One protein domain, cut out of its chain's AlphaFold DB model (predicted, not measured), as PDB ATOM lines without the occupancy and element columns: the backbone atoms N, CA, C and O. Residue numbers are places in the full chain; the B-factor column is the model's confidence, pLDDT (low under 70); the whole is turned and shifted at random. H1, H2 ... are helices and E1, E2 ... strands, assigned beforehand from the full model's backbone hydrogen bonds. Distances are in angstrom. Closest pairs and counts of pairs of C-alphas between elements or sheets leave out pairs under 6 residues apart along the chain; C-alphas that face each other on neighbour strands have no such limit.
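AT A GLANCE: This is residues 39 to 228 of the 232 residues of an uncharacterized protein of Fusobacterium nucleatum subsp. nucleatum (strain ATCC 25586 / DSM 15643 / BCRC 10681 / CIP 101130 / JCM 8532 / KCTC 2640 / LMG 13131 / VPI 4355) (UniProt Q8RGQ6). Four parallel strands make a curled sheet, like part of an open barrel wall, and H2, H4 and H6 wrap round its outer side. H1 lies beyond the E1 end and H7 and H9 beyond the E4 end, so the whole looks like a horseshoe. The printed part has 190 residues, with nine named helices and four named strands in the order H1 E1 H2 E2 H3 H4 E3 H5 H6 E4 H7 H8 H9; the sheet's order is E1 E2 E3 E4, and the class is mixed, helices and strands. It is compact, with a radius of gyration of the C-alphas of 16.7 A and spans of 44 by 37 by 28 A.

IN THESE COORDINATES: H1, residues 50 to 58, begins at C-alpha 50 (-127.713, 210.399, 107.621). E1 is residues 65 to 69, H2 76 to 86 and E2 91 to 95. H3, residues 99 to 104, precedes H4, residues 108 to 125, 25.3 A long with a kink of 44 degrees near residue 119. E3, residues 128 to 133, spans 13.1 A. H5 is residues 138 to 141, H6 145 to 160 and 21.8 A long, and E4 166 to 169. H7 is residues 182 to 189, H8 192 to 195, and H9, 217 to 227, ends at C-alpha 227 (-160.113, 199.120, 88.913).

HOW THE PARTS SIT: The sheet is strongly twisted. N 66 and O 91 of E1 and E2 are 2.8 A apart, N 94 and O 128 of E2 and E3 2.9 A, and N 131 and O 167 of E3 and E4 2.8 A. E1 H2 E2, E2 H3 H4 E3 and E3 H5 H6 E4 are strand-helix-strand units, parallel neighbour strands with helices between, with right-handed crossovers. H2, H4 and H6 are on the same face, forming two layers with the sheet, at heights of 10.4, 9.5 and 9.0 A, along the strands. H4 touches H2, closest at C-alphas 76 and 118, 5.0 A, and H6, at C-alphas 108 and 151, 4.7 A. H1 only just touches H2, with 3 pairs of C-alphas within 8 A, closest at 54 and 86, 6.4 A. H3 only grazes the sheet with residues 99 to 102; it touches H5, closest at C-alphas 100 and 141, 5.3 A. H7 only just touches H6, through residues 145 to 149, and H9, with 3 pairs each, closest at C-alphas 149 and 189, 6.7 A, and 183 and 224, 6.9 A. H8 is close to H6 but not clearly touching, 7.3 A between C-alphas 153 and 194. Every O i to N i+4 pair is within hydrogen-bond range in H1, H6 and H7, against 4 of 7 in H2, 12 of 14 in H4, 6 of 7 in H9 and 0 of 2 in H3, which has 2 of 3 O i to N i+3 pairs; H5 and H8 are too short for an i+4 pair.

THE WHOLE: The C-alphas farthest apart, of Glu 51 and Lys 179, are 44.4 A apart. The printed part has no cut. The links E4 to H7 and H8 to H9 are long; residues 200 to 201 in the latter pair parallel with 167 to 168 of E4. Mean pLDDT of the printed part is 93.8, and residues 43 to 46 are under 70.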
ATOM      1  N   THR A  39    -138.075 202.043 103.286       94.50
ATOM      2  CA  THR A  39    -138.726 203.140 104.006       94.50
ATOM      3  C   THR A  39    -137.751 203.722 105.019       94.50
ATOM      4  O   THR A  39    -137.058 202.977 105.706       94.50
ATOM      5  N   ILE A  40    -137.705 205.047 105.104       91.81
ATOM      6  CA  ILE A  40    -137.093 205.779 106.212       91.81
ATOM      7  C   ILE A  40    -138.137 206.746 106.774       91.81
ATOM      8  O   ILE A  40    -138.940 207.301 106.022       91.81
ATOM      9  N   ASP A  41    -138.129 206.959 108.079       84.69
ATOM     10  CA  ASP A  41    -138.956 207.962 108.751       84.69
ATOM     11  C   ASP A  41    -138.063 209.075 109.307       84.69
ATOM     12  O   ASP A  41    -137.054 209.403 108.687       84.69
ATOM     13  N   ASP A  42    -138.435 209.718 110.405       70.31
ATOM     14  CA  ASP A  42    -137.607 210.687 111.117       70.31
ATOM     15  C   ASP A  42    -137.308 210.280 112.563       70.31
ATOM     16  O   ASP A  42    -136.731 211.069 113.313       70.31
ATOM     17  N   SER A  43    -137.606 209.035 112.951       66.19
ATOM     18  CA  SER A  43    -137.314 208.553 114.304       66.19
ATOM     19  C   SER A  43    -135.815 208.372 114.552       66.19
ATOM     20  O   SER A  43    -135.393 208.265 115.695       66.19
ATOM     21  N   TRP A  44    -135.000 208.350 113.497       63.88
ATOM     22  CA  TRP A  44    -133.556 208.117 113.563       63.88
ATOM     23  C   TRP A  44    -132.710 209.386 113.734       63.88
ATOM     24  O   TRP A  44    -131.494 209.263 113.873       63.88
ATOM     25  N   TYR A  45    -133.291 210.596 113.709       60.88
ATOM     26  CA  TYR A  45    -132.515 211.851 113.716       60.88
ATOM     27  C   TYR A  45    -131.557 212.000 114.908       60.88
ATOM     28  O   TYR A  45    -130.529 212.666 114.759       60.88
ATOM     29  N   ASP A  46    -131.871 211.382 116.047       65.19
ATOM     30  CA  ASP A  46    -131.050 211.445 117.259       65.19
ATOM     31  C   ASP A  46    -130.075 210.260 117.402       65.19
ATOM     32  O   ASP A  46    -129.092 210.365 118.137       65.19
ATOM     33  N   ASP A  47    -130.287 209.176 116.648       70.88
ATOM     34  CA  ASP A  47    -129.583 207.902 116.836       70.88
ATOM     35  C   ASP A  47    -128.626 207.557 115.684       70.88
ATOM     36  O   ASP A  47    -127.567 206.971 115.913       70.88
ATOM     37  N   GLU A  48    -128.941 207.956 114.446       77.25
ATOM     38  CA  GLU A  48    -128.171 207.571 113.260       77.25
ATOM     39  C   GLU A  48    -127.746 208.758 112.399       77.25
ATOM     40  O   GLU A  48    -128.491 209.695 112.100       77.25
ATOM     41  N   LYS A  49    -126.507 208.692 111.907       83.69
ATOM     42  CA  LYS A  49    -125.998 209.693 110.968       83.69
ATOM     43  C   LYS A  49    -126.581 209.434 109.588       83.69
ATOM     44  O   LYS A  49    -126.392 208.362 109.015       83.69
ATOM     45  N   ILE A  50    -127.182 210.459 108.992       83.19
ATOM     46  CA  ILE A  50    -127.713 210.399 107.621       83.19
ATOM     47  C   ILE A  50    -126.659 209.946 106.594       83.19
ATOM     48  O   ILE A  50    -126.993 209.339 105.579       83.19
ATOM     49  N   GLU A  51    -125.376 210.206 106.842       87.88
ATOM     50  CA  GLU A  51    -124.273 209.718 106.014       87.88
ATOM     51  C   GLU A  51    -124.212 208.183 105.953       87.88
ATOM     52  O   GLU A  51    -124.032 207.647 104.860       87.88
ATOM     53  N   ASN A  52    -124.446 207.491 107.074       89.19
ATOM     54  CA  ASN A  52    -124.465 206.026 107.140       89.19
ATOM     55  C   ASN A  52    -125.645 205.460 106.340       89.19
ATOM     56  O   ASN A  52    -125.484 204.516 105.569       89.19
ATOM     57  N   ILE A  53    -126.824 206.083 106.465       88.50
ATOM     58  CA  ILE A  53    -128.023 205.706 105.700       88.50
ATOM     59  C   ILE A  53    -127.746 205.834 104.195       88.50
ATOM     60  O   ILE A  53    -128.045 204.928 103.419       88.50
ATOM     61  N   ILE A  54    -127.127 206.939 103.766       91.12
ATOM     62  CA  ILE A  54    -126.777 207.165 102.354       91.12
ATOM     63  C   ILE A  54    -125.742 206.152 101.863       91.12
ATOM     64  O   ILE A  54    -125.832 205.705 100.721       91.12
ATOM     65  N   GLU A  55    -124.748 205.813 102.681       93.38
ATOM     66  CA  GLU A  55    -123.759 204.790 102.340       93.38
ATOM     67  C   GLU A  55    -124.418 203.418 102.164       93.38
ATOM     68  O   GLU A  55    -124.195 202.765 101.145       93.38
ATOM     69  N   GLY A  56    -125.317 203.035 103.074       93.00
ATOM     70  CA  GLY A  56    -126.126 201.823 102.949       93.00
ATOM     71  C   GLY A  56    -126.945 201.794 101.656       93.00
ATOM     72  O   GLY A  56    -126.879 200.819 100.911       93.00
ATOM     73  N   ILE A  57    -127.641 202.891 101.333       94.12
ATOM     74  CA  ILE A  57    -128.415 203.029 100.085       94.12
ATOM     75  C   ILE A  57    -127.526 202.834  98.852       94.12
ATOM     76  O   ILE A  57    -127.919 202.140  97.917       94.12
ATOM     77  N   LYS A  58    -126.329 203.429  98.831       94.38
ATOM     78  CA  LYS A  58    -125.395 203.329  97.694       94.38
ATOM     79  C   LYS A  58    -124.835 201.926  97.485       94.38
ATOM     80  O   LYS A  58    -124.427 201.617  96.371       94.38
ATOM     81  N   ASN A  59    -124.800 201.111  98.534       95.62
ATOM     82  CA  ASN A  59    -124.313 199.736  98.473       95.62
ATOM     83  C   ASN A  59    -125.380 198.742  97.986       95.62
ATOM     84  O   ASN A  59    -125.076 197.563  97.807       95.62
ATOM     85  N   LEU A  60    -126.620 199.189  97.753       94.75
ATOM     86  CA  LEU A  60    -127.653 198.348  97.156       94.75
ATOM     87  C   LEU A  60    -127.341 198.063  95.675       94.75
ATOM     88  O   LEU A  60    -126.828 198.927  94.964       94.75
ATOM     89  N   PRO A  61    -127.683 196.863  95.170       93.75
ATOM     90  CA  PRO A  61    -127.336 196.441  93.808       93.75
ATOM     91  C   PRO A  61    -128.088 197.208  92.709       93.75
ATOM     92  O   PRO A  61    -127.744 197.104  91.534       93.75
ATOM     93  N   VAL A  62    -129.131 197.952  93.078       92.50
ATOM     94  CA  VAL A  62    -129.965 198.764  92.188       92.50
ATOM     95  C   VAL A  62    -130.255 200.098  92.864       92.50
ATOM     96  O   VAL A  62    -130.346 200.153  94.089       92.50
ATOM     97  N   LYS A  63    -130.448 201.161  92.076       93.50
ATOM     98  CA  LYS A  63    -130.894 202.460  92.597       93.50
ATOM     99  C   LYS A  63    -132.323 202.311  93.144       93.50
ATOM    100  O   LYS A  63    -133.232 202.079  92.344       93.50
ATOM    101  N   PRO A  64    -132.548 202.414  94.465       96.50
ATOM    102  CA  PRO A  64    -133.857 202.140  95.041       96.50
ATOM    103  C   PRO A  64    -134.768 203.374  94.983       96.50
ATOM    104  O   PRO A  64    -134.323 204.495  94.719       96.50
ATOM    105  N   VAL A  65    -136.042 203.171  95.307       97.62
ATOM    106  CA  VAL A  65    -136.971 204.204  95.766       97.62
ATOM    107  C   VAL A  65    -136.907 204.247  97.289       97.62
ATOM    108  O   VAL A  65    -137.233 203.275  97.964       97.62
ATOM    109  N   VAL A  66    -136.503 205.376  97.853       97.38
ATOM    110  CA  VAL A  66    -136.596 205.611  99.294       97.38
ATOM    111  C   VAL A  66    -137.940 206.272  99.579       97.38
ATOM    112  O   VAL A  66    -138.198 207.393  99.135       97.38
ATOM    113  N   ARG A  67    -138.810 205.569 100.304       97.88
ATOM    114  CA  ARG A  67    -140.056 206.121 100.838       97.88
ATOM    115  C   ARG A  67    -139.733 206.903 102.105       97.88
ATOM    116  O   ARG A  67    -139.239 206.318 103.059       97.88
ATOM    117  N   ILE A  68    -139.993 208.208 102.106       97.25
ATOM    118  CA  ILE A  68    -139.737 209.076 103.262       97.25
ATOM    119  C   ILE A  68    -141.060 209.416 103.941       97.25
ATOM    120  O   ILE A  68    -141.858 210.179 103.384       97.25
ATOM    121  N   VAL A  69    -141.259 208.877 105.143       97.12
ATOM    122  CA  VAL A  69    -142.379 209.214 106.033       97.12
ATOM    123  C   VAL A  69    -142.060 210.529 106.733       97.12
ATOM    124  O   VAL A  69    -141.040 210.647 107.405       97.12
ATOM    125  N   MET A  70    -142.897 211.547 106.544       96.88
ATOM    126  CA  MET A  70    -142.672 212.863 107.145       96.88
ATOM    127  C   MET A  70    -143.527 213.034 108.408       96.88
ATOM    128  O   MET A  70    -144.756 213.023 108.310       96.88
ATOM    129  N   SER A  71    -142.917 213.319 109.561       95.25
ATOM    130  CA  SER A  71    -143.624 213.749 110.769       95.25
ATOM    131  C   SER A  71    -144.491 214.978 110.527       95.25
ATOM    132  O   SER A  71    -144.105 215.950 109.861       95.25
ATOM    133  N   LYS A  72    -145.671 214.975 111.154       94.69
ATOM    134  CA  LYS A  72    -146.568 216.134 111.205       94.69
ATOM    135  C   LYS A  72    -145.933 217.361 111.874       94.69
ATOM    136  O   LYS A  72    -146.331 218.483 111.555       94.69
ATOM    137  N   ASP A  73    -144.956 217.160 112.759       94.19
ATOM    138  CA  ASP A  73    -144.383 218.209 113.609       94.19
ATOM    139  C   ASP A  73    -143.212 218.945 112.936       94.19
ATOM    140  O   ASP A  73    -142.911 220.090 113.281       94.19
ATOM    141  N   ILE A  74    -142.596 218.343 111.914       94.88
ATOM    142  CA  ILE A  74    -141.515 218.959 111.138       94.88
ATOM    143  C   ILE A  74    -142.099 219.643 109.900       94.88
ATOM    144  O   ILE A  74    -142.914 219.081 109.160       94.88
ATOM    145  N   LYS A  75    -141.685 220.885 109.630       96.56
ATOM    146  CA  LYS A  75    -142.157 221.621 108.450       96.56
ATOM    147  C   LYS A  75    -141.502 221.055 107.188       96.56
ATOM    148  O   LYS A  75    -140.304 220.785 107.204       96.56
ATOM    149  N   PRO A  76    -142.199 221.003 106.037       97.56
ATOM    150  CA  PRO A  76    -141.612 220.459 104.812       97.56
ATOM    151  C   PRO A  76    -140.314 221.147 104.358       97.56
ATOM    152  O   PRO A  76    -139.445 220.507 103.779       97.56
ATOM    153  N   LYS A  77    -140.142 222.441 104.660       97.94
ATOM    154  CA  LYS A  77    -138.899 223.177 104.378       97.94
ATOM    155  C   LYS A  77    -137.679 222.582 105.093       97.94
ATOM    156  O   LYS A  77    -136.579 222.623 104.544       97.94
ATOM    157  N   ASP A  78    -137.867 222.037 106.286       96.00
ATOM    158  CA  ASP A  78    -136.767 221.563 107.125       96.00
ATOM    159  C   ASP A  78    -136.241 220.196 106.635       96.00
ATOM    160  O   ASP A  78    -135.074 219.864 106.834       96.00
ATOM    161  N   TYR A  79    -137.033 219.476 105.829       95.88
ATOM    162  CA  TYR A  79    -136.623 218.243 105.146       95.88
ATOM    163  C   TYR A  79    -135.724 218.455 103.917       95.88
ATOM    164  O   TYR A  79    -135.159 217.488 103.405       95.88
ATOM    165  N   VAL A  80    -135.541 219.689 103.427       96.50
ATOM    166  CA  VAL A  80    -134.795 219.959 102.177       96.50
ATOM    167  C   VAL A  80    -133.390 219.353 102.200       96.50
ATOM    168  O   VAL A  80    -132.929 218.816 101.193       96.50
ATOM    169  N   SER A  81    -132.697 219.419 103.342       93.56
ATOM    170  CA  SER A  81    -131.354 218.843 103.470       93.56
ATOM    171  C   SER A  81    -131.371 217.320 103.313       93.56
ATOM    172  O   SER A  81    -130.552 216.789 102.560       93.56
ATOM    173  N   LEU A  82    -132.325 216.641 103.964       93.62
ATOM    174  CA  LEU A  82    -132.506 215.191 103.879       93.62
ATOM    175  C   LEU A  82    -132.813 214.768 102.441       93.62
ATOM    176  O   LEU A  82    -132.052 214.003 101.851       93.62
ATOM    177  N   PHE A  83    -133.874 215.327 101.856       95.62
ATOM    178  CA  PHE A  83    -134.343 214.961 100.517       95.62
ATOM    179  C   PHE A  83    -133.248 215.179  99.473       95.62
ATOM    180  O   PHE A  83    -132.953 214.291  98.679       95.62
ATOM    181  N   ARG A  84    -132.543 216.314  99.533       95.06
ATOM    182  CA  ARG A  84    -131.418 216.592  98.633       95.06
ATOM    183  C   ARG A  84    -130.278 215.585  98.772       95.06
ATOM    184  O   ARG A  84    -129.602 215.305  97.785       95.06
ATOM    185  N   LYS A  85    -129.986 215.106  99.984       93.88
ATOM    186  CA  LYS A  85    -128.918 214.125 100.208       93.88
ATOM    187  C   LYS A  85    -129.331 212.733  99.710       93.88
ATOM    188  O   LYS A  85    -128.547 212.117  98.992       93.88
ATOM    189  N   VAL A  86    -130.546 212.285 100.030       95.00
ATOM    190  CA  VAL A  86    -131.087 210.976  99.613       95.00
ATOM    191  C   VAL A  86    -131.244 210.897  98.094       95.00
ATOM    192  O   VAL A  86    -130.800 209.927  97.486       95.00
ATOM    193  N   HIS A  87    -131.751 211.956  97.456       95.25
ATOM    194  CA  HIS A  87    -132.001 211.994  96.009       95.25
ATOM    195  C   HIS A  87    -130.720 211.848  95.157       95.25
ATOM    196  O   HIS A  87    -130.767 211.556  93.965       95.25
ATOM    197  N   LYS A  88    -129.529 212.012  95.755       93.56
ATOM    198  CA  LYS A  88    -128.248 211.723  95.081       93.56
ATOM    199  C   LYS A  88    -127.962 210.227  94.926       93.56
ATOM    200  O   LYS A  88    -127.085 209.879  94.143       93.56
ATOM    201  N   ALA A  89    -128.621 209.372  95.704       95.00
ATOM    202  CA  ALA A  89    -128.366 207.934  95.763       95.00
ATOM    203  C   ALA A  89    -129.606 207.080  95.445       95.00
ATOM    204  O   ALA A  89    -129.460 205.910  95.112       95.00
ATOM    205  N   ALA A  90    -130.806 207.657  95.510       96.12
ATOM    206  CA  ALA A  90    -132.078 206.971  95.313       96.12
ATOM    207  C   ALA A  90    -133.095 207.881  94.615       96.12
ATOM    208  O   ALA A  90    -132.919 209.099  94.591       96.12
ATOM    209  N   TYR A  91    -134.160 207.297  94.073       97.31
ATOM    210  CA  TYR A  91    -135.399 208.042  93.839       97.31
ATOM    211  C   TYR A  91    -136.130 208.237  95.169       97.31
ATOM    212  O   TYR A  91    -135.903 207.480  96.115       97.31
ATOM    213  N   ILE A  92    -137.025 209.215  95.257       97.81
ATOM    214  CA  ILE A  92    -137.786 209.492  96.477       97.81
ATOM    215  C   ILE A  92    -139.284 209.378  96.227       97.81
ATOM    216  O   ILE A  92    -139.845 210.081  95.382       97.81
ATOM    217  N   MET A  93    -139.942 208.560  97.052       98.44
ATOM    218  CA  MET A  93    -141.380 208.655  97.278       98.44
ATOM    219  C   MET A  93    -141.635 209.433  98.569       98.44
ATOM    220  O   MET A  93    -141.312 208.968  99.659       98.44
ATOM    221  N   ALA A  94    -142.214 210.625  98.462       98.50
ATOM    222  CA  ALA A  94    -142.584 211.412  99.628       98.50
ATOM    223  C   ALA A  94    -143.940 210.953 100.166       98.50
ATOM    224  O   ALA A  94    -144.909 210.918  99.404       98.50
ATOM    225  N   GLN A  95    -144.024 210.721 101.474       98.50
ATOM    226  CA  GLN A  95    -145.277 210.590 102.213       98.50
ATOM    227  C   GLN A  95    -145.432 211.800 103.150       98.50
ATOM    228  O   GLN A  95    -144.960 211.783 104.289       98.50
ATOM    229  N   PRO A  96    -146.084 212.890 102.697       98.38
ATOM    230  CA  PRO A  96    -146.235 214.095 103.510       98.38
ATOM    231  C   PRO A  96    -147.065 213.933 104.780       98.38
ATOM    232  O   PRO A  96    -146.937 214.780 105.670       98.38
ATOM    233  N   ILE A  97    -147.959 212.938 104.813       98.19
ATOM    234  CA  ILE A  97    -148.887 212.673 105.914       98.19
ATOM    235  C   ILE A  97    -148.993 211.167 106.137       98.19
ATOM    236  O   ILE A  97    -149.373 210.429 105.224       98.19
ATOM    237  N   ASP A  98    -148.720 210.745 107.368       97.31
ATOM    238  CA  ASP A  98    -148.981 209.386 107.821       97.31
ATOM    239  C   ASP A  98    -150.454 209.130 108.176       97.31
ATOM    240  O   ASP A  98    -151.169 210.055 108.571       97.31
ATOM    241  N   SER A  99    -150.912 207.886 107.991       97.12
ATOM    242  CA  SER A  99    -152.296 207.455 108.222       97.12
ATOM    243  C   SER A  99    -152.720 207.707 109.674       97.12
ATOM    244  O   SER A  99    -153.798 208.265 109.904       97.12
ATOM    245  N   PHE A 100    -151.844 207.438 110.649       95.94
ATOM    246  CA  PHE A 100    -152.097 207.699 112.072       95.94
ATOM    247  C   PHE A 100    -152.297 209.187 112.379       95.94
ATOM    248  O   PHE A 100    -153.067 209.552 113.272       95.94
ATOM    249  N   GLU A 101    -151.664 210.060 111.595       96.81
ATOM    250  CA  GLU A 101    -151.707 211.508 111.786       96.81
ATOM    251  C   GLU A 101    -152.775 212.204 110.933       96.81
ATOM    252  O   GLU A 101    -153.008 213.409 111.083       96.81
ATOM    253  N   MET A 102    -153.484 211.480 110.057       97.31
ATOM    254  CA  MET A 102    -154.494 212.069 109.167       97.31
ATOM    255  C   MET A 102    -155.600 212.813 109.926       97.31
ATOM    256  O   MET A 102    -156.078 213.844 109.435       97.31
ATOM    257  N   ASN A 103    -155.980 212.351 111.125       96.31
ATOM    258  CA  ASN A 103    -156.994 213.016 111.955       96.31
ATOM    259  C   ASN A 103    -156.549 214.349 112.555       96.31
ATOM    260  O   ASN A 103    -157.392 215.122 113.025       96.31
ATOM    261  N   THR A 104    -155.255 214.658 112.554       97.12
ATOM    262  CA  THR A 104    -154.762 215.953 113.033       97.12
ATOM    263  C   THR A 104    -155.094 217.061 112.031       97.12
ATOM    264  O   THR A 104    -155.361 218.203 112.415       97.12
ATOM    265  N   TYR A 105    -155.241 216.710 110.751       97.75
ATOM    266  CA  TYR A 105    -155.677 217.598 109.677       97.75
ATOM    267  C   TYR A 105    -157.203 217.739 109.675       97.75
ATOM    268  O   TYR A 105    -157.910 217.095 108.910       97.75
ATOM    269  N   LYS A 106    -157.737 218.612 110.535       96.94
ATOM    270  CA  LYS A 106    -159.188 218.725 110.811       96.94
ATOM    271  C   LYS A 106    -160.091 219.076 109.620       96.94
ATOM    272  O   LYS A 106    -161.310 219.032 109.756       96.94
ATOM    273  N   ASN A 107    -159.543 219.446 108.465       98.12
ATOM    274  CA  ASN A 107    -160.313 219.741 107.260       98.12
ATOM    275  C   ASN A 107    -159.526 219.392 105.986       98.12
ATOM    276  O   ASN A 107    -158.328 219.120 106.013       98.12
ATOM    277  N   VAL A 108    -160.231 219.379 104.852       98.62
ATOM    278  CA  VAL A 108    -159.650 219.078 103.530       98.62
ATOM    279  C   VAL A 108    -158.539 220.064 103.168       98.62
ATOM    280  O   VAL A 108    -157.557 219.681 102.536       98.62
ATOM    281  N   GLU A 109    -158.691 221.321 103.578       98.56
ATOM    282  CA  GLU A 109    -157.757 222.393 103.258       98.56
ATOM    283  C   GLU A 109    -156.440 222.260 104.027       98.56
ATOM    284  O   GLU A 109    -155.382 222.429 103.433       98.56
ATOM    285  N   SER A 110    -156.460 221.874 105.306       98.50
ATOM    286  CA  SER A 110    -155.232 221.651 106.075       98.50
ATOM    287  C   SER A 110    -154.443 220.449 105.555       98.50
ATOM    288  O   SER A 110    -153.219 220.532 105.452       98.50
ATOM    289  N   TYR A 111    -155.130 219.378 105.141       98.75
ATOM    290  CA  TYR A 111    -154.502 218.244 104.455       98.75
ATOM    291  C   TYR A 111    -153.862 218.691 103.130       98.75
ATOM    292  O   TYR A 111    -152.674 218.478 102.898       98.75
ATOM    293  N   ARG A 112    -154.620 219.409 102.288       98.81
ATOM    294  CA  ARG A 112    -154.136 219.957 101.010       98.81
ATOM    295  C   ARG A 112    -152.938 220.891 101.199       98.81
ATOM    296  O   ARG A 112    -151.987 220.833 100.423       98.81
ATOM    297  N   LYS A 113    -152.965 221.735 102.233       98.75
ATOM    298  CA  LYS A 113    -151.917 222.717 102.533       98.75
ATOM    299  C   LYS A 113    -150.583 222.058 102.865       98.75
ATOM    300  O   LYS A 113    -149.547 222.561 102.437       98.75
ATOM    301  N   ARG A 114    -150.593 220.921 103.567       98.75
ATOM    302  CA  ARG A 114    -149.378 220.132 103.820       98.75
ATOM    303  C   ARG A 114    -148.734 219.667 102.516       98.75
ATOM    304  O   ARG A 114    -147.531 219.831 102.359       98.75
ATOM    305  N   PHE A 115    -149.526 219.180 101.559       98.81
ATOM    306  CA  PHE A 115    -149.028 218.826 100.225       98.81
ATOM    307  C   PHE A 115    -148.546 220.045  99.434       98.81
ATOM    308  O   PHE A 115    -147.534 219.960  98.749       98.81
ATOM    309  N   GLU A 116    -149.227 221.187  99.538       98.81
ATOM    310  CA  GLU A 116    -148.801 222.430  98.887       98.81
ATOM    311  C   GLU A 116    -147.444 222.915  99.409       98.81
ATOM    312  O   GLU A 116    -146.563 223.258  98.618       98.81
ATOM    313  N   ASP A 117    -147.241 222.877 100.727       98.75
ATOM    314  CA  ASP A 117    -145.960 223.217 101.342       98.75
ATOM    315  C   ASP A 117    -144.873 222.207 100.976       98.75
ATOM    316  O   ASP A 117    -143.774 222.611 100.589       98.75
ATOM    317  N   SER A 118    -145.165 220.906 101.026       98.75
ATOM    318  CA  SER A 118    -144.206 219.884 100.599       98.75
ATOM    319  C   SER A 118    -143.820 220.055  99.137       98.75
ATOM    320  O   SER A 118    -142.632 220.095  98.831       98.75
ATOM    321  N   TYR A 119    -144.779 220.265  98.237       98.62
ATOM    322  CA  TYR A 119    -144.491 220.514  96.828       98.62
ATOM    323  C   TYR A 119    -143.627 221.767  96.641       98.62
ATOM    324  O   TYR A 119    -142.635 221.740  95.915       98.62
ATOM    325  N   LYS A 120    -143.951 222.864  97.335       98.44
ATOM    326  CA  LYS A 120    -143.194 224.121  97.258       98.44
ATOM    327  C   LYS A 120    -141.711 223.942  97.590       98.44
ATOM    328  O   LYS A 120    -140.882 224.573  96.939       98.44
ATOM    329  N   TYR A 121    -141.386 223.145  98.606       98.69
ATOM    330  CA  TYR A 121    -140.013 223.021  99.105       98.69
ATOM    331  C   TYR A 121    -139.257 221.800  98.574       98.69
ATOM    332  O   TYR A 121    -138.031 221.851  98.495       98.69
ATOM    333  N   LEU A 122    -139.959 220.722  98.225       98.50
ATOM    334  CA  LEU A 122    -139.349 219.408  98.003       98.50
ATOM    335  C   LEU A 122    -139.485 218.889  96.568       98.50
ATOM    336  O   LEU A 122    -138.808 217.924  96.237       98.50
ATOM    337  N   LYS A 123    -140.284 219.523  95.692       97.69
ATOM    338  CA  LYS A 123    -140.557 219.020  94.325       97.69
ATOM    339  C   LYS A 123    -139.325 218.675  93.485       97.69
ATOM    340  O   LYS A 123    -139.419 217.804  92.636       97.69
ATOM    341  N   ASP A 124    -138.197 219.348  93.704       96.81
ATOM    342  CA  ASP A 124    -136.975 219.127  92.918       96.81
ATOM    343  C   ASP A 124    -136.206 217.866  93.355       96.81
ATOM    344  O   ASP A 124    -135.189 217.523  92.755       96.81
ATOM    345  N   TYR A 125    -136.681 217.191  94.403       97.56
ATOM    346  CA  TYR A 125    -136.095 215.978  94.968       97.56
ATOM    347  C   TYR A 125    -137.096 214.823  95.065       97.56
ATOM    348  O   TYR A 125    -136.731 213.776  95.579       97.56
ATOM    349  N   VAL A 126    -138.360 215.029  94.679       97.94
ATOM    350  CA  VAL A 126    -139.430 214.037  94.843       97.94
ATOM    351  C   VAL A 126    -139.836 213.493  93.486       97.94
ATOM    352  O   VAL A 126    -140.335 214.240  92.645       97.94
ATOM    353  N   ASP A 127    -139.690 212.182  93.322       97.62
ATOM    354  CA  ASP A 127    -140.066 211.466  92.106       97.62
ATOM    355  C   ASP A 127    -141.515 210.970  92.164       97.62
ATOM    356  O   ASP A 127    -142.199 210.961  91.143       97.62
ATOM    357  N   ILE A 128    -142.008 210.587  93.350       98.38
ATOM    358  CA  ILE A 128    -143.375 210.086  93.570       98.38
ATOM    359  C   ILE A 128    -143.993 210.762  94.800       98.38
ATOM    360  O   ILE A 128    -143.384 210.826  95.865       98.38
ATOM    361  N   TRP A 129    -145.234 211.226  94.678       98.75
ATOM    362  CA  TRP A 129    -146.023 211.742  95.796       98.75
ATOM    363  C   TRP A 129    -147.044 210.700  96.249       98.75
ATOM    364  O   TRP A 129    -148.014 210.437  95.534       98.75
ATOM    365  N   GLU A 130    -146.865 210.137  97.441       98.75
ATOM    366  CA  GLU A 130    -147.876 209.292  98.075       98.75
ATOM    367  C   GLU A 130    -148.990 210.190  98.629       98.75
ATOM    368  O   GLU A 130    -148.818 210.897  99.623       98.75
ATOM    369  N   ILE A 131    -150.133 210.222  97.940       98.62
ATOM    370  CA  ILE A 131    -151.246 211.134  98.257       98.62
ATOM    371  C   ILE A 131    -152.157 210.616  99.376       98.62
ATOM    372  O   ILE A 131    -153.100 211.302  99.762       98.62
ATOM    373  N   GLY A 132    -151.889 209.408  99.871       98.19
ATOM    374  CA  GLY A 132    -152.630 208.755 100.937       98.19
ATOM    375  C   GLY A 132    -152.020 207.397 101.274       98.19
ATOM    376  O   GLY A 132    -151.917 206.533 100.401       98.19
ATOM    377  N   ASN A 133    -151.652 207.233 102.541       97.94
ATOM    378  CA  ASN A 133    -151.241 205.971 103.141       97.94
ATOM    379  C   ASN A 133    -152.435 205.346 103.868       97.94
ATOM    380  O   ASN A 133    -153.186 206.060 104.530       97.94
ATOM    381  N   GLU A 134    -152.611 204.039 103.715       97.50
ATOM    382  CA  GLU A 134    -153.540 203.168 104.438       97.50
ATOM    383  C   GLU A 134    -154.940 203.759 104.627       97.50
ATOM    384  O   GLU A 134    -155.568 203.673 105.677       97.50
ATOM    385  N   VAL A 135    -155.445 204.395 103.574       97.06
ATOM    386  CA  VAL A 135    -156.626 205.272 103.623       97.06
ATOM    387  C   VAL A 135    -157.928 204.557 104.003       97.06
ATOM    388  O   VAL A 135    -158.921 205.207 104.330       97.06
ATOM    389  N   ASN A 136    -157.929 203.228 103.935       96.44
ATOM    390  CA  ASN A 136    -159.014 202.335 104.324       96.44
ATOM    391  C   ASN A 136    -158.930 201.858 105.789       96.44
ATOM    392  O   ASN A 136    -159.800 201.109 106.228       96.44
ATOM    393  N   GLY A 137    -157.934 202.316 106.548       95.12
ATOM    394  CA  GLY A 137    -157.752 202.063 107.976       95.12
ATOM    395  C   GLY A 137    -158.575 202.980 108.875       95.12
ATOM    396  O   GLY A 137    -158.030 203.827 109.581       95.12
ATOM    397  N   GLU A 138    -159.904 202.847 108.845       92.50
ATOM    398  CA  GLU A 138    -160.819 203.720 109.605       92.50
ATOM    399  C   GLU A 138    -160.509 203.762 111.114       92.50
ATOM    400  O   GLU A 138    -160.722 204.793 111.753       92.50
ATOM    401  N   GLU A 139    -159.986 202.671 111.678       91.00
ATOM    402  CA  GLU A 139    -159.740 202.521 113.115       91.00
ATOM    403  C   GLU A 139    -158.579 203.379 113.626       91.00
ATOM    404  O   GLU A 139    -158.723 204.067 114.641       91.00
ATOM    405  N   TRP A 140    -157.448 203.399 112.916       94.44
ATOM    406  CA  TRP A 140    -156.298 204.224 113.296       94.44
ATOM    407  C   TRP A 140    -156.405 205.649 112.768       94.44
ATOM    408  O   TRP A 140    -156.039 206.591 113.477       94.44
ATOM    409  N   ILE A 141    -157.004 205.835 111.586       96.31
ATOM    410  CA  ILE A 141    -157.297 207.173 111.072       96.31
ATOM    411  C   ILE A 141    -158.319 207.862 111.982       96.31
ATOM    412  O   ILE A 141    -158.166 209.047 112.255       96.31
ATOM    413  N   LYS A 142    -159.327 207.152 112.509       95.75
ATOM    414  CA  LYS A 142    -160.425 207.705 113.334       95.75
ATOM    415  C   LYS A 142    -161.274 208.739 112.585       95.75
ATOM    416  O   LYS A 142    -161.728 209.730 113.160       95.75
ATOM    417  N   GLU A 143    -161.509 208.512 111.293       94.81
ATOM    418  CA  GLU A 143    -162.341 209.367 110.438       94.81
ATOM    419  C   GLU A 143    -163.214 208.549 109.483       94.81
ATOM    420  O   GLU A 143    -162.892 207.424 109.119       94.81
ATOM    421  N   SER A 144    -164.321 209.143 109.020       96.00
ATOM    422  CA  SER A 144    -165.181 208.485 108.029       96.00
ATOM    423  C   SER A 144    -164.486 208.361 106.658       96.00
ATOM    424  O   SER A 144    -163.902 209.353 106.203       96.00
ATOM    425  N   PRO A 145    -164.691 207.263 105.901       96.94
ATOM    426  CA  PRO A 145    -164.114 207.071 104.565       96.94
ATOM    427  C   PRO A 145    -164.381 208.218 103.599       96.94
ATOM    428  O   PRO A 145    -163.500 208.658 102.867       96.94
ATOM    429  N   LYS A 146    -165.605 208.759 103.619       97.88
ATOM    430  CA  LYS A 146    -165.989 209.882 102.752       97.88
ATOM    431  C   LYS A 146    -165.141 211.124 103.017       97.88
ATOM    432  O   LYS A 146    -164.895 211.899 102.096       97.88
ATOM    433  N   PHE A 147    -164.743 211.351 104.266       98.31
ATOM    434  CA  PHE A 147    -163.917 212.493 104.631       98.31
ATOM    435  C   PHE A 147    -162.443 212.248 104.298       98.31
ATOM    436  O   PHE A 147    -161.835 213.108 103.657       98.31
ATOM    437  N   THR A 148    -161.926 211.055 104.599       98.31
ATOM    438  CA  THR A 148    -160.588 210.607 104.181       98.31
ATOM    439  C   THR A 148    -160.411 210.745 102.670       98.31
ATOM    440  O   THR A 148    -159.456 211.367 102.207       98.31
ATOM    441  N   VAL A 149    -161.389 210.292 101.878       98.56
ATOM    442  CA  VAL A 149    -161.344 210.423 100.416       98.56
ATOM    443  C   VAL A 149    -161.340 211.879  99.958       98.56
ATOM    444  O   VAL A 149    -160.584 212.225  99.053       98.56
ATOM    445  N   LYS A 150    -162.128 212.769 100.575       98.75
ATOM    446  CA  LYS A 150    -162.105 214.200 100.214       98.75
ATOM    447  C   LYS A 150    -160.718 214.823 100.414       98.75
ATOM    448  O   LYS A 150    -160.321 215.658  99.603       98.75
ATOM    449  N   LYS A 151    -159.995 214.423 101.465       98.75
ATOM    450  CA  LYS A 151    -158.622 214.872 101.748       98.75
ATOM    451  C   LYS A 151    -157.628 214.372 100.702       98.75
ATOM    452  O   LYS A 151    -156.978 215.178 100.046       98.75
ATOM    453  N   ILE A 152    -157.549 213.061 100.490       98.69
ATOM    454  CA  ILE A 152    -156.572 212.494  99.545       98.69
ATOM    455  C   ILE A 152    -156.877 212.907  98.101       98.69
ATOM    456  O   ILE A 152    -155.966 213.124  97.309       98.69
ATOM    457  N   TYR A 153    -158.156 213.105  97.757       98.88
ATOM    458  CA  TYR A 153    -158.547 213.605  96.443       98.88
ATOM    459  C   TYR A 153    -158.118 215.065  96.238       98.88
ATOM    460  O   TYR A 153    -157.680 215.423  95.144       98.88
ATOM    461  N   SER A 154    -158.169 215.918  97.271       98.88
ATOM    462  CA  SER A 154    -157.672 217.298  97.157       98.88
ATOM    463  C   SER A 154    -156.152 217.345  96.952       98.88
ATOM    464  O   SER A 154    -155.678 218.116  96.114       98.88
ATOM    465  N   ALA A 155    -155.399 216.475  97.636       98.81
ATOM    466  CA  ALA A 155    -153.963 216.296  97.418       98.81
ATOM    467  C   ALA A 155    -153.658 215.755  96.012       98.81
ATOM    468  O   ALA A 155    -152.828 216.323  95.301       98.81
ATOM    469  N   TYR A 156    -154.389 214.733  95.560       98.81
ATOM    470  CA  TYR A 156    -154.295 214.192  94.202       98.81
ATOM    471  C   TYR A 156    -154.473 215.280  93.136       98.81
ATOM    472  O   TYR A 156    -153.601 215.454  92.283       98.81
ATOM    473  N   LYS A 157    -155.554 216.073  93.197       98.75
ATOM    474  CA  LYS A 157    -155.794 217.142  92.211       98.75
ATOM    475  C   LYS A 157    -154.692 218.195  92.234       98.75
ATOM    476  O   LYS A 157    -154.272 218.634  91.164       98.75
ATOM    477  N   LEU A 158    -154.204 218.570  93.418       98.75
ATOM    478  CA  LEU A 158    -153.085 219.500  93.556       98.75
ATOM    479  C   LEU A 158    -151.836 218.967  92.842       98.75
ATOM    480  O   LEU A 158    -151.306 219.660  91.975       98.75
ATOM    481  N   ILE A 159    -151.395 217.744  93.149       98.56
ATOM    482  CA  ILE A 159    -150.164 217.180  92.577       98.56
ATOM    483  C   ILE A 159    -150.303 216.944  91.067       98.56
ATOM    484  O   ILE A 159    -149.429 217.360  90.302       98.56
ATOM    485  N   LYS A 160    -151.426 216.380  90.597       96.81
ATOM    486  CA  LYS A 160    -151.659 216.192  89.153       96.81
ATOM    487  C   LYS A 160    -151.719 217.512  88.390       96.81
ATOM    488  O   LYS A 160    -151.217 217.569  87.273       96.81
ATOM    489  N   SER A 161    -152.265 218.585  88.979       97.19
ATOM    490  CA  SER A 161    -152.276 219.921  88.350       97.19
ATOM    491  C   SER A 161    -150.876 220.502  88.113       97.19
ATOM    492  O   SER A 161    -150.723 221.464  87.365       97.19
ATOM    493  N   LYS A 162    -149.861 219.927  88.765       95.94
ATOM    494  CA  LYS A 162    -148.448 220.274  88.619       95.94
ATOM    495  C   LYS A 162    -147.652 219.213  87.856       95.94
ATOM    496  O   LYS A 162    -146.428 219.239  87.900       95.94
ATOM    497  N   ASN A 163    -148.339 218.279  87.193       93.44
ATOM    498  CA  ASN A 163    -147.746 217.150  86.472       93.44
ATOM    499  C   ASN A 163    -146.918 216.202  87.362       93.44
ATOM    500  O   ASN A 163    -146.107 215.438  86.845       93.44
ATOM    501  N   GLY A 164    -147.124 216.222  88.684       95.44
ATOM    502  CA  GLY A 164    -146.446 215.306  89.596       95.44
ATOM    503  C   GLY A 164    -146.966 213.873  89.467       95.44
ATOM    504  O   GLY A 164    -148.143 213.653  89.164       95.44
ATOM    505  N   ILE A 165    -146.086 212.905  89.719       96.56
ATOM    506  CA  ILE A 165    -146.432 211.481  89.781       96.56
ATOM    507  C   ILE A 165    -147.111 211.199  91.119       96.56
ATOM    508  O   ILE A 165    -146.598 211.581  92.170       96.56
ATOM    509  N   THR A 166    -148.262 210.536  91.081       97.88
ATOM    510  CA  THR A 166    -149.069 210.235  92.274       97.88
ATOM    511  C   THR A 166    -149.151 208.742  92.561       97.88
ATOM    512  O   THR A 166    -149.382 207.951  91.645       97.88
ATOM    513  N   ALA A 167    -149.030 208.385  93.837       98.00
ATOM    514  CA  ALA A 167    -149.249 207.041  94.353       98.00
ATOM    515  C   ALA A 167    -150.328 207.030  95.444       98.00
ATOM    516  O   ALA A 167    -150.443 207.978  96.220       98.00
ATOM    517  N   LEU A 168    -151.098 205.945  95.517       98.44
ATOM    518  CA  LEU A 168    -151.998 205.640  96.630       98.44
ATOM    519  C   LEU A 168    -151.610 204.282  97.224       98.44
ATOM    520  O   LEU A 168    -151.435 203.329  96.467       98.44
ATOM    521  N   THR A 169    -151.539 204.180  98.549       98.25
ATOM    522  CA  THR A 169    -151.101 202.954  99.237       98.25
ATOM    523  C   THR A 169    -152.164 202.508 100.239       98.25
ATOM    524  O   THR A 169    -152.077 202.869 101.402       98.25
ATOM    525  N   PRO A 170    -153.229 201.799  99.835       97.44
ATOM    526  CA  PRO A 170    -154.165 201.161 100.768       97.44
ATOM    527  C   PRO A 170    -153.515 200.057 101.624       97.44
ATOM    528  O   PRO A 170    -152.490 199.497 101.242       97.44
ATOM    529  N   TYR A 171    -154.157 199.711 102.741       97.06
ATOM    530  CA  TYR A 171    -153.816 198.559 103.583       97.06
ATOM    531  C   TYR A 171    -154.562 197.302 103.123       97.06
ATOM    532  O   TYR A 171    -155.768 197.369 102.853       97.06
ATOM    533  N   TYR A 172    -153.886 196.159 103.060       95.56
ATOM    534  CA  TYR A 172    -154.539 194.876 102.815       95.56
ATOM    535  C   TYR A 172    -154.998 194.234 104.122       95.56
ATOM    536  O   TYR A 172    -154.175 193.929 104.973       95.56
ATOM    537  N   PHE A 173    -156.298 193.954 104.221       90.94
ATOM    538  CA  PHE A 173    -156.872 193.156 105.302       90.94
ATOM    539  C   PHE A 173    -157.168 191.735 104.803       90.94
ATOM    540  O   PHE A 173    -157.754 191.599 103.718       90.94
ATOM    541  N   PRO A 174    -156.838 190.692 105.579       87.19
ATOM    542  CA  PRO A 174    -157.324 189.344 105.396       87.19
ATOM    543  C   PRO A 174    -158.843 189.312 105.248       87.19
ATOM    544  O   PRO A 174    -159.564 190.176 105.769       87.19
ATOM    545  N   PRO A 175    -159.360 188.314 104.516       79.56
ATOM    546  CA  PRO A 175    -160.788 188.055 104.502       79.56
ATOM    547  C   PRO A 175    -161.322 187.966 105.938       79.56
ATOM    548  O   PRO A 175    -160.697 187.348 106.785       79.56
ATOM    549  N   GLU A 176    -162.494 188.558 106.181       76.31
ATOM    550  CA  GLU A 176    -163.224 188.527 107.464       76.31
ATOM    551  C   GLU A 176    -162.715 189.464 108.578       76.31
ATOM    552  O   GLU A 176    -163.499 189.790 109.468       76.31
ATOM    553  N   GLU A 177    -161.493 189.998 108.498       76.69
ATOM    554  CA  GLU A 177    -160.965 190.922 109.523       76.69
ATOM    555  C   GLU A 177    -161.530 192.343 109.433       76.69
ATOM    556  O   GLU A 177    -161.630 193.051 110.434       76.69
ATOM    557  N   ASN A 178    -161.955 192.770 108.242       78.81
ATOM    558  CA  ASN A 178    -162.544 194.089 108.044       78.81
ATOM    559  C   ASN A 178    -163.957 193.998 107.455       78.81
ATOM    560  O   ASN A 178    -164.271 193.146 106.622       78.81
ATOM    561  N   LYS A 179    -164.817 194.947 107.842       83.06
ATOM    562  CA  LYS A 179    -166.209 195.072 107.371       83.06
ATOM    563  C   LYS A 179    -166.310 195.205 105.852       83.06
ATOM    564  O   LYS A 179    -167.342 194.881 105.268       83.06
ATOM    565  N   ILE A 180    -165.276 195.754 105.223       89.69
ATOM    566  CA  ILE A 180    -165.173 195.931 103.781       89.69
ATOM    567  C   ILE A 180    -163.745 195.596 103.352       89.69
ATOM    568  O   ILE A 180    -162.790 196.092 103.942       89.69
ATOM    569  N   SER A 181    -163.600 194.758 102.322       92.50
ATOM    570  CA  SER A 181    -162.274 194.440 101.785       92.50
ATOM    571  C   SER A 181    -161.612 195.689 101.197       92.50
ATOM    572  O   SER A 181    -162.295 196.641 100.802       92.50
ATOM    573  N   MET A 182    -160.282 195.672 101.091       94.94
ATOM    574  CA  MET A 182    -159.508 196.749 100.472       94.94
ATOM    575  C   MET A 182    -160.060 197.119  99.084       94.94
ATOM    576  O   MET A 182    -160.302 198.289  98.789       94.94
ATOM    577  N   GLU A 183    -160.320 196.126  98.238       92.94
ATOM    578  CA  GLU A 183    -160.779 196.307  96.860       92.94
ATOM    579  C   GLU A 183    -162.174 196.927  96.811       92.94
ATOM    580  O   GLU A 183    -162.395 197.893  96.080       92.94
ATOM    581  N   ASN A 184    -163.093 196.435  97.644       93.56
ATOM    582  CA  ASN A 184    -164.447 196.973  97.741       93.56
ATOM    583  C   ASN A 184    -164.451 198.398  98.307       93.56
ATOM    584  O   ASN A 184    -165.252 199.233  97.879       93.56
ATOM    585  N   TRP A 185    -163.553 198.714  99.244       96.12
ATOM    586  CA  TRP A 185    -163.393 200.068  99.772       96.12
ATOM    587  C   TRP A 185    -162.912 201.025  98.677       96.12
ATOM    588  O   TRP A 185    -163.505 202.089  98.474       96.12
ATOM    589  N   LEU A 186    -161.889 200.626  97.916       95.69
ATOM    590  CA  LEU A 186    -161.353 201.413  96.802       95.69
ATOM    591  C   LEU A 186    -162.389 201.591  95.690       95.69
ATOM    592  O   LEU A 186    -162.565 202.696  95.170       95.69
ATOM    593  N   GLU A 187    -163.111 200.526  95.342       94.19
ATOM    594  CA  GLU A 187    -164.194 200.569  94.365       94.19
ATOM    595  C   GLU A 187    -165.283 201.553  94.802       94.19
ATOM    596  O   GLU A 187    -165.673 202.426  94.021       94.19
ATOM    597  N   LYS A 188    -165.715 201.470  96.060       96.06
ATOM    598  CA  LYS A 188    -166.809 202.274  96.600       96.06
ATOM    599  C   LYS A 188    -166.462 203.749  96.756       96.06
ATOM    600  O   LYS A 188    -167.318 204.594  96.490       96.06
ATOM    601  N   TYR A 189    -165.260 204.069  97.232       97.44
ATOM    602  CA  TYR A 189    -164.957 205.426  97.691       97.44
ATOM    603  C   TYR A 189    -164.026 206.215  96.769       97.44
ATOM    604  O   TYR A 189    -164.210 207.427  96.670       97.44
ATOM    605  N   ILE A 190    -163.071 205.595  96.065       97.69
ATOM    606  CA  ILE A 190    -162.141 206.359  95.216       97.69
ATOM    607  C   ILE A 190    -162.858 206.854  93.939       97.69
ATOM    608  O   ILE A 190    -163.431 206.038  93.201       97.69
ATOM    609  N   PRO A 191    -162.827 208.171  93.635       96.94
ATOM    610  CA  PRO A 191    -163.461 208.731  92.442       96.94
ATOM    611  C   PRO A 191    -162.903 208.162  91.135       96.94
ATOM    612  O   PRO A 191    -161.721 207.834  91.031       96.94
ATOM    613  N   LYS A 192    -163.750 208.087  90.099       95.19
ATOM    614  CA  LYS A 192    -163.389 207.499  88.798       95.19
ATOM    615  C   LYS A 192    -162.181 208.183  88.147       95.19
ATOM    616  O   LYS A 192    -161.310 207.486  87.641       95.19
ATOM    617  N   ASP A 193    -162.116 209.514  88.175       95.50
ATOM    618  CA  ASP A 193    -161.009 210.269  87.571       95.50
ATOM    619  C   ASP A 193    -159.689 210.104  88.337       95.50
ATOM    620  O   ASP A 193    -158.612 210.212  87.751       95.50
ATOM    621  N   MET A 194    -159.759 209.816  89.638       96.81
ATOM    622  CA  MET A 194    -158.598 209.445  90.441       96.81
ATOM    623  C   MET A 194    -158.130 208.026  90.113       96.81
ATOM    624  O   MET A 194    -156.943 207.829  89.877       96.81
ATOM    625  N   LYS A 195    -159.047 207.054  89.996       95.12
ATOM    626  CA  LYS A 195    -158.705 205.674  89.600       95.12
ATOM    627  C   LYS A 195    -157.976 205.606  88.258       95.12
ATOM    628  O   LYS A 195    -157.025 204.849  88.128       95.12
ATOM    629  N   SER A 196    -158.410 206.397  87.278       92.88
ATOM    630  CA  SER A 196    -157.798 206.428  85.944       92.88
ATOM    631  C   SER A 196    -156.544 207.299  85.841       92.88
ATOM    632  O   SER A 196    -155.877 207.273  84.813       92.88
ATOM    633  N   GLY A 197    -156.273 208.151  86.834       94.25
ATOM    634  CA  GLY A 197    -155.205 209.152  86.748       94.25
ATOM    635  C   GLY A 197    -154.081 209.003  87.771       94.25
ATOM    636  O   GLY A 197    -153.067 209.695  87.632       94.25
ATOM    637  N   LEU A 198    -154.231 208.128  88.768       95.31
ATOM    638  CA  LEU A 198    -153.121 207.673  89.608       95.31
ATOM    639  C   LEU A 198    -152.050 207.006  88.741       95.31
ATOM    640  O   LEU A 198    -152.365 206.290  87.794       95.31
ATOM    641  N   ASP A 199    -150.785 207.265  89.062       94.75
ATOM    642  CA  ASP A 199    -149.655 206.684  88.335       94.75
ATOM    643  C   ASP A 199    -149.249 205.339  88.959       94.75
ATOM    644  O   ASP A 199    -148.882 204.414  88.241       94.75
ATOM    645  N   TYR A 200    -149.380 205.222  90.286       95.25
ATOM    646  CA  TYR A 200    -149.114 204.003  91.043       95.25
ATOM    647  C   TYR A 200    -150.213 203.719  92.073       95.25
ATOM    648  O   TYR A 200    -150.787 204.630  92.676       95.25
ATOM    649  N   VAL A 201    -150.460 202.431  92.310       95.62
ATOM    650  CA  VAL A 201    -151.187 201.934  93.481       95.62
ATOM    651  C   VAL A 201    -150.327 200.853  94.119       95.62
ATOM    652  O   VAL A 201    -150.033 199.846  93.473       95.62
ATOM    653  N   PHE A 202    -149.901 201.085  95.356       96.12
ATOM    654  CA  PHE A 202    -149.151 200.120  96.159       96.12
ATOM    655  C   PHE A 202    -150.081 199.431  97.161       96.12
ATOM    656  O   PHE A 202    -151.276 199.713  97.201       96.12
ATOM    657  N   ILE A 203    -149.552 198.503  97.951       96.50
ATOM    658  CA  ILE A 203    -150.292 197.834  99.020       96.50
ATOM    659  C   ILE A 203    -149.394 197.831 100.256       96.50
ATOM    660  O   ILE A 203    -148.257 197.369 100.170       96.50
ATOM    661  N   SER A 204    -149.899 198.349 101.375       96.44
ATOM    662  CA  SER A 204    -149.317 198.137 102.704       96.44
ATOM    663  C   SER A 204    -149.817 196.799 103.247       96.44
ATOM    664  O   SER A 204    -151.017 196.516 103.179       96.44
ATOM    665  N   TYR A 205    -148.900 195.954 103.715       95.31
ATOM    666  CA  TYR A 205    -149.192 194.625 104.246       95.31
ATOM    667  C   TYR A 205    -148.076 194.188 105.195       95.31
ATOM    668  O   TYR A 205    -146.902 194.231 104.821       95.31
ATOM    669  N   TYR A 206    -148.464 193.722 106.378       91.38
ATOM    670  CA  TYR A 206    -147.576 193.151 107.389       91.38
ATOM    671  C   TYR A 206    -148.116 191.770 107.759       91.38
ATOM    672  O   TYR A 206    -149.267 191.645 108.159       91.38
ATOM    673  N   GLU A 207    -147.338 190.713 107.554       87.62
ATOM    674  CA  GLU A 207    -147.805 189.331 107.740       87.62
ATOM    675  C   GLU A 207    -148.180 189.038 109.204       87.62
ATOM    676  O   GLU A 207    -149.160 188.354 109.489       87.62
ATOM    677  N   ASP A 208    -147.422 189.627 110.115       88.44
ATOM    678  CA  ASP A 208    -147.532 189.572 111.565       88.44
ATOM    679  C   ASP A 208    -148.760 190.307 112.124       88.44
ATOM    680  O   ASP A 208    -149.354 189.825 113.087       88.44
ATOM    681  N   ASP A 209    -149.204 191.393 111.487       85.44
ATOM    682  CA  ASP A 209    -150.471 192.062 111.836       85.44
ATOM    683  C   ASP A 209    -151.705 191.248 111.419       85.44
ATOM    684  O   ASP A 209    -152.806 191.493 111.903       85.44
ATOM    685  N   ASN A 210    -151.522 190.304 110.494       85.56
ATOM    686  CA  ASN A 210    -152.585 189.614 109.770       85.56
ATOM    687  C   ASN A 210    -152.609 188.112 110.099       85.56
ATOM    688  O   ASN A 210    -152.880 187.287 109.229       85.56
ATOM    689  N   ASP A 211    -152.231 187.735 111.326       88.94
ATOM    690  CA  ASP A 211    -152.204 186.349 111.820       88.94
ATOM    691  C   ASP A 211    -151.432 185.363 110.911       88.94
ATOM    692  O   ASP A 211    -151.736 184.168 110.829       88.94
ATOM    693  N   ASN A 212    -150.381 185.843 110.238       90.62
ATOM    694  CA  ASN A 212    -149.603 185.121 109.221       90.62
ATOM    695  C   ASN A 212    -150.405 184.714 107.971       90.62
ATOM    696  O   ASN A 212    -150.016 183.814 107.218       90.62
ATOM    697  N   PHE A 213    -151.545 185.358 107.723       91.50
ATOM    698  CA  PHE A 213    -152.329 185.150 106.518       91.50
ATOM    699  C   PHE A 213    -151.599 185.721 105.310       91.50
ATOM    700  O   PHE A 213    -151.447 186.934 105.189       91.50
ATOM    701  N   GLN A 214    -151.235 184.864 104.357       93.19
ATOM    702  CA  GLN A 214    -150.626 185.277 103.095       93.19
ATOM    703  C   GLN A 214    -151.656 185.313 101.953       93.19
ATOM    704  O   GLN A 214    -152.176 184.265 101.545       93.19
ATOM    705  N   PRO A 215    -151.936 186.492 101.369       92.50
ATOM    706  CA  PRO A 215    -152.856 186.608 100.248       92.50
ATOM    707  C   PRO A 215    -152.316 185.914  99.001       92.50
ATOM    708  O   PRO A 215    -151.112 185.869  98.738       92.50
ATOM    709  N   LYS A 216    -153.221 185.482  98.119       94.69
ATOM    710  CA  LYS A 216    -152.845 185.146  96.740       94.69
ATOM    711  C   LYS A 216    -152.547 186.434  95.972       94.69
ATOM    712  O   LYS A 216    -153.396 186.940  95.241       94.69
ATOM    713  N   TRP A 217    -151.333 186.962  96.119       94.06
ATOM    714  CA  TRP A 217    -150.932 188.270  95.583       94.06
ATOM    715  C   TRP A 217    -151.266 188.477  94.108       94.06
ATOM    716  O   TRP A 217    -151.747 189.539  93.720       94.06
ATOM    717  N   LYS A 218    -151.079 187.447  93.275       94.19
ATOM    718  CA  LYS A 218    -151.421 187.511  91.846       94.19
ATOM    719  C   LYS A 218    -152.900 187.841  91.614       94.19
ATOM    720  O   LYS A 218    -153.209 188.608  90.700       94.19
ATOM    721  N   ASP A 219    -153.794 187.293  92.429       93.94
ATOM    722  CA  ASP A 219    -155.233 187.524  92.318       93.94
ATOM    723  C   ASP A 219    -155.576 188.946  92.782       93.94
ATOM    724  O   ASP A 219    -156.262 189.671  92.060       93.94
ATOM    725  N   VAL A 220    -154.999 189.388  93.907       93.19
ATOM    726  CA  VAL A 220    -155.151 190.758  94.437       93.19
ATOM    727  C   VAL A 220    -154.710 191.798  93.399       93.19
ATOM    728  O   VAL A 220    -155.484 192.685  93.033       93.19
ATOM    729  N   PHE A 221    -153.510 191.656  92.828       92.88
ATOM    730  CA  PHE A 221    -153.019 192.569  91.789       92.88
ATOM    731  C   PHE A 221    -153.856 192.513  90.505       92.88
ATOM    732  O   PHE A 221    -154.067 193.542  89.860       92.88
ATOM    733  N   THR A 222    -154.378 191.338  90.134       92.00
ATOM    734  CA  THR A 222    -155.283 191.200  88.980       92.00
ATOM    735  C   THR A 222    -156.586 191.967  89.198       92.00
ATOM    736  O   THR A 222    -157.102 192.575  88.258       92.00
ATOM    737  N   ILE A 223    -157.117 191.966  90.421       90.38
ATOM    738  CA  ILE A 223    -158.311 192.729  90.788       90.38
ATOM    739  C   ILE A 223    -158.011 194.232  90.759       90.38
ATOM    740  O   ILE A 223    -158.718 194.974  90.075       90.38
ATOM    741  N   LEU A 224    -156.933 194.685  91.405       91.38
ATOM    742  CA  LEU A 224    -156.558 196.105  91.411       91.38
ATOM    743  C   LEU A 224    -156.343 196.660  89.999       91.38
ATOM    744  O   LEU A 224    -156.851 197.737  89.686       91.38
ATOM    745  N   LYS A 225    -155.694 195.899  89.108       89.62
ATOM    746  CA  LYS A 225    -155.499 196.290  87.702       89.62
ATOM    747  C   LYS A 225    -156.816 196.555  86.961       89.62
ATOM    748  O   LYS A 225    -156.854 197.392  86.063       89.62
ATOM    749  N   LYS A 226    -157.907 195.864  87.310       88.31
ATOM    750  CA  LYS A 226    -159.225 196.107  86.692       88.31
ATOM    751  C   LYS A 226    -159.811 197.457  87.107       88.31
ATOM    752  O   LYS A 226    -160.465 198.100  86.285       88.31
ATOM    753  N   TYR A 227    -159.582 197.873  88.353       85.69
ATOM    754  CA  TYR A 227    -160.113 199.120  88.913       85.69
ATOM    755  C   TYR A 227    -159.271 200.345  88.562       85.69
ATOM    756  O   TYR A 227    -159.826 201.409  88.286       85.69
ATOM    757  N   PHE A 228    -157.949 200.189  88.558       86.44
ATOM    758  CA  PHE A 228    -156.981 201.232  88.239       86.44
ATOM    759  C   PHE A 228    -156.441 200.983  86.835       86.44
ATOM    760  O   PHE A 228    -155.358 200.435  86.639       86.44
TER     761      PHE A 228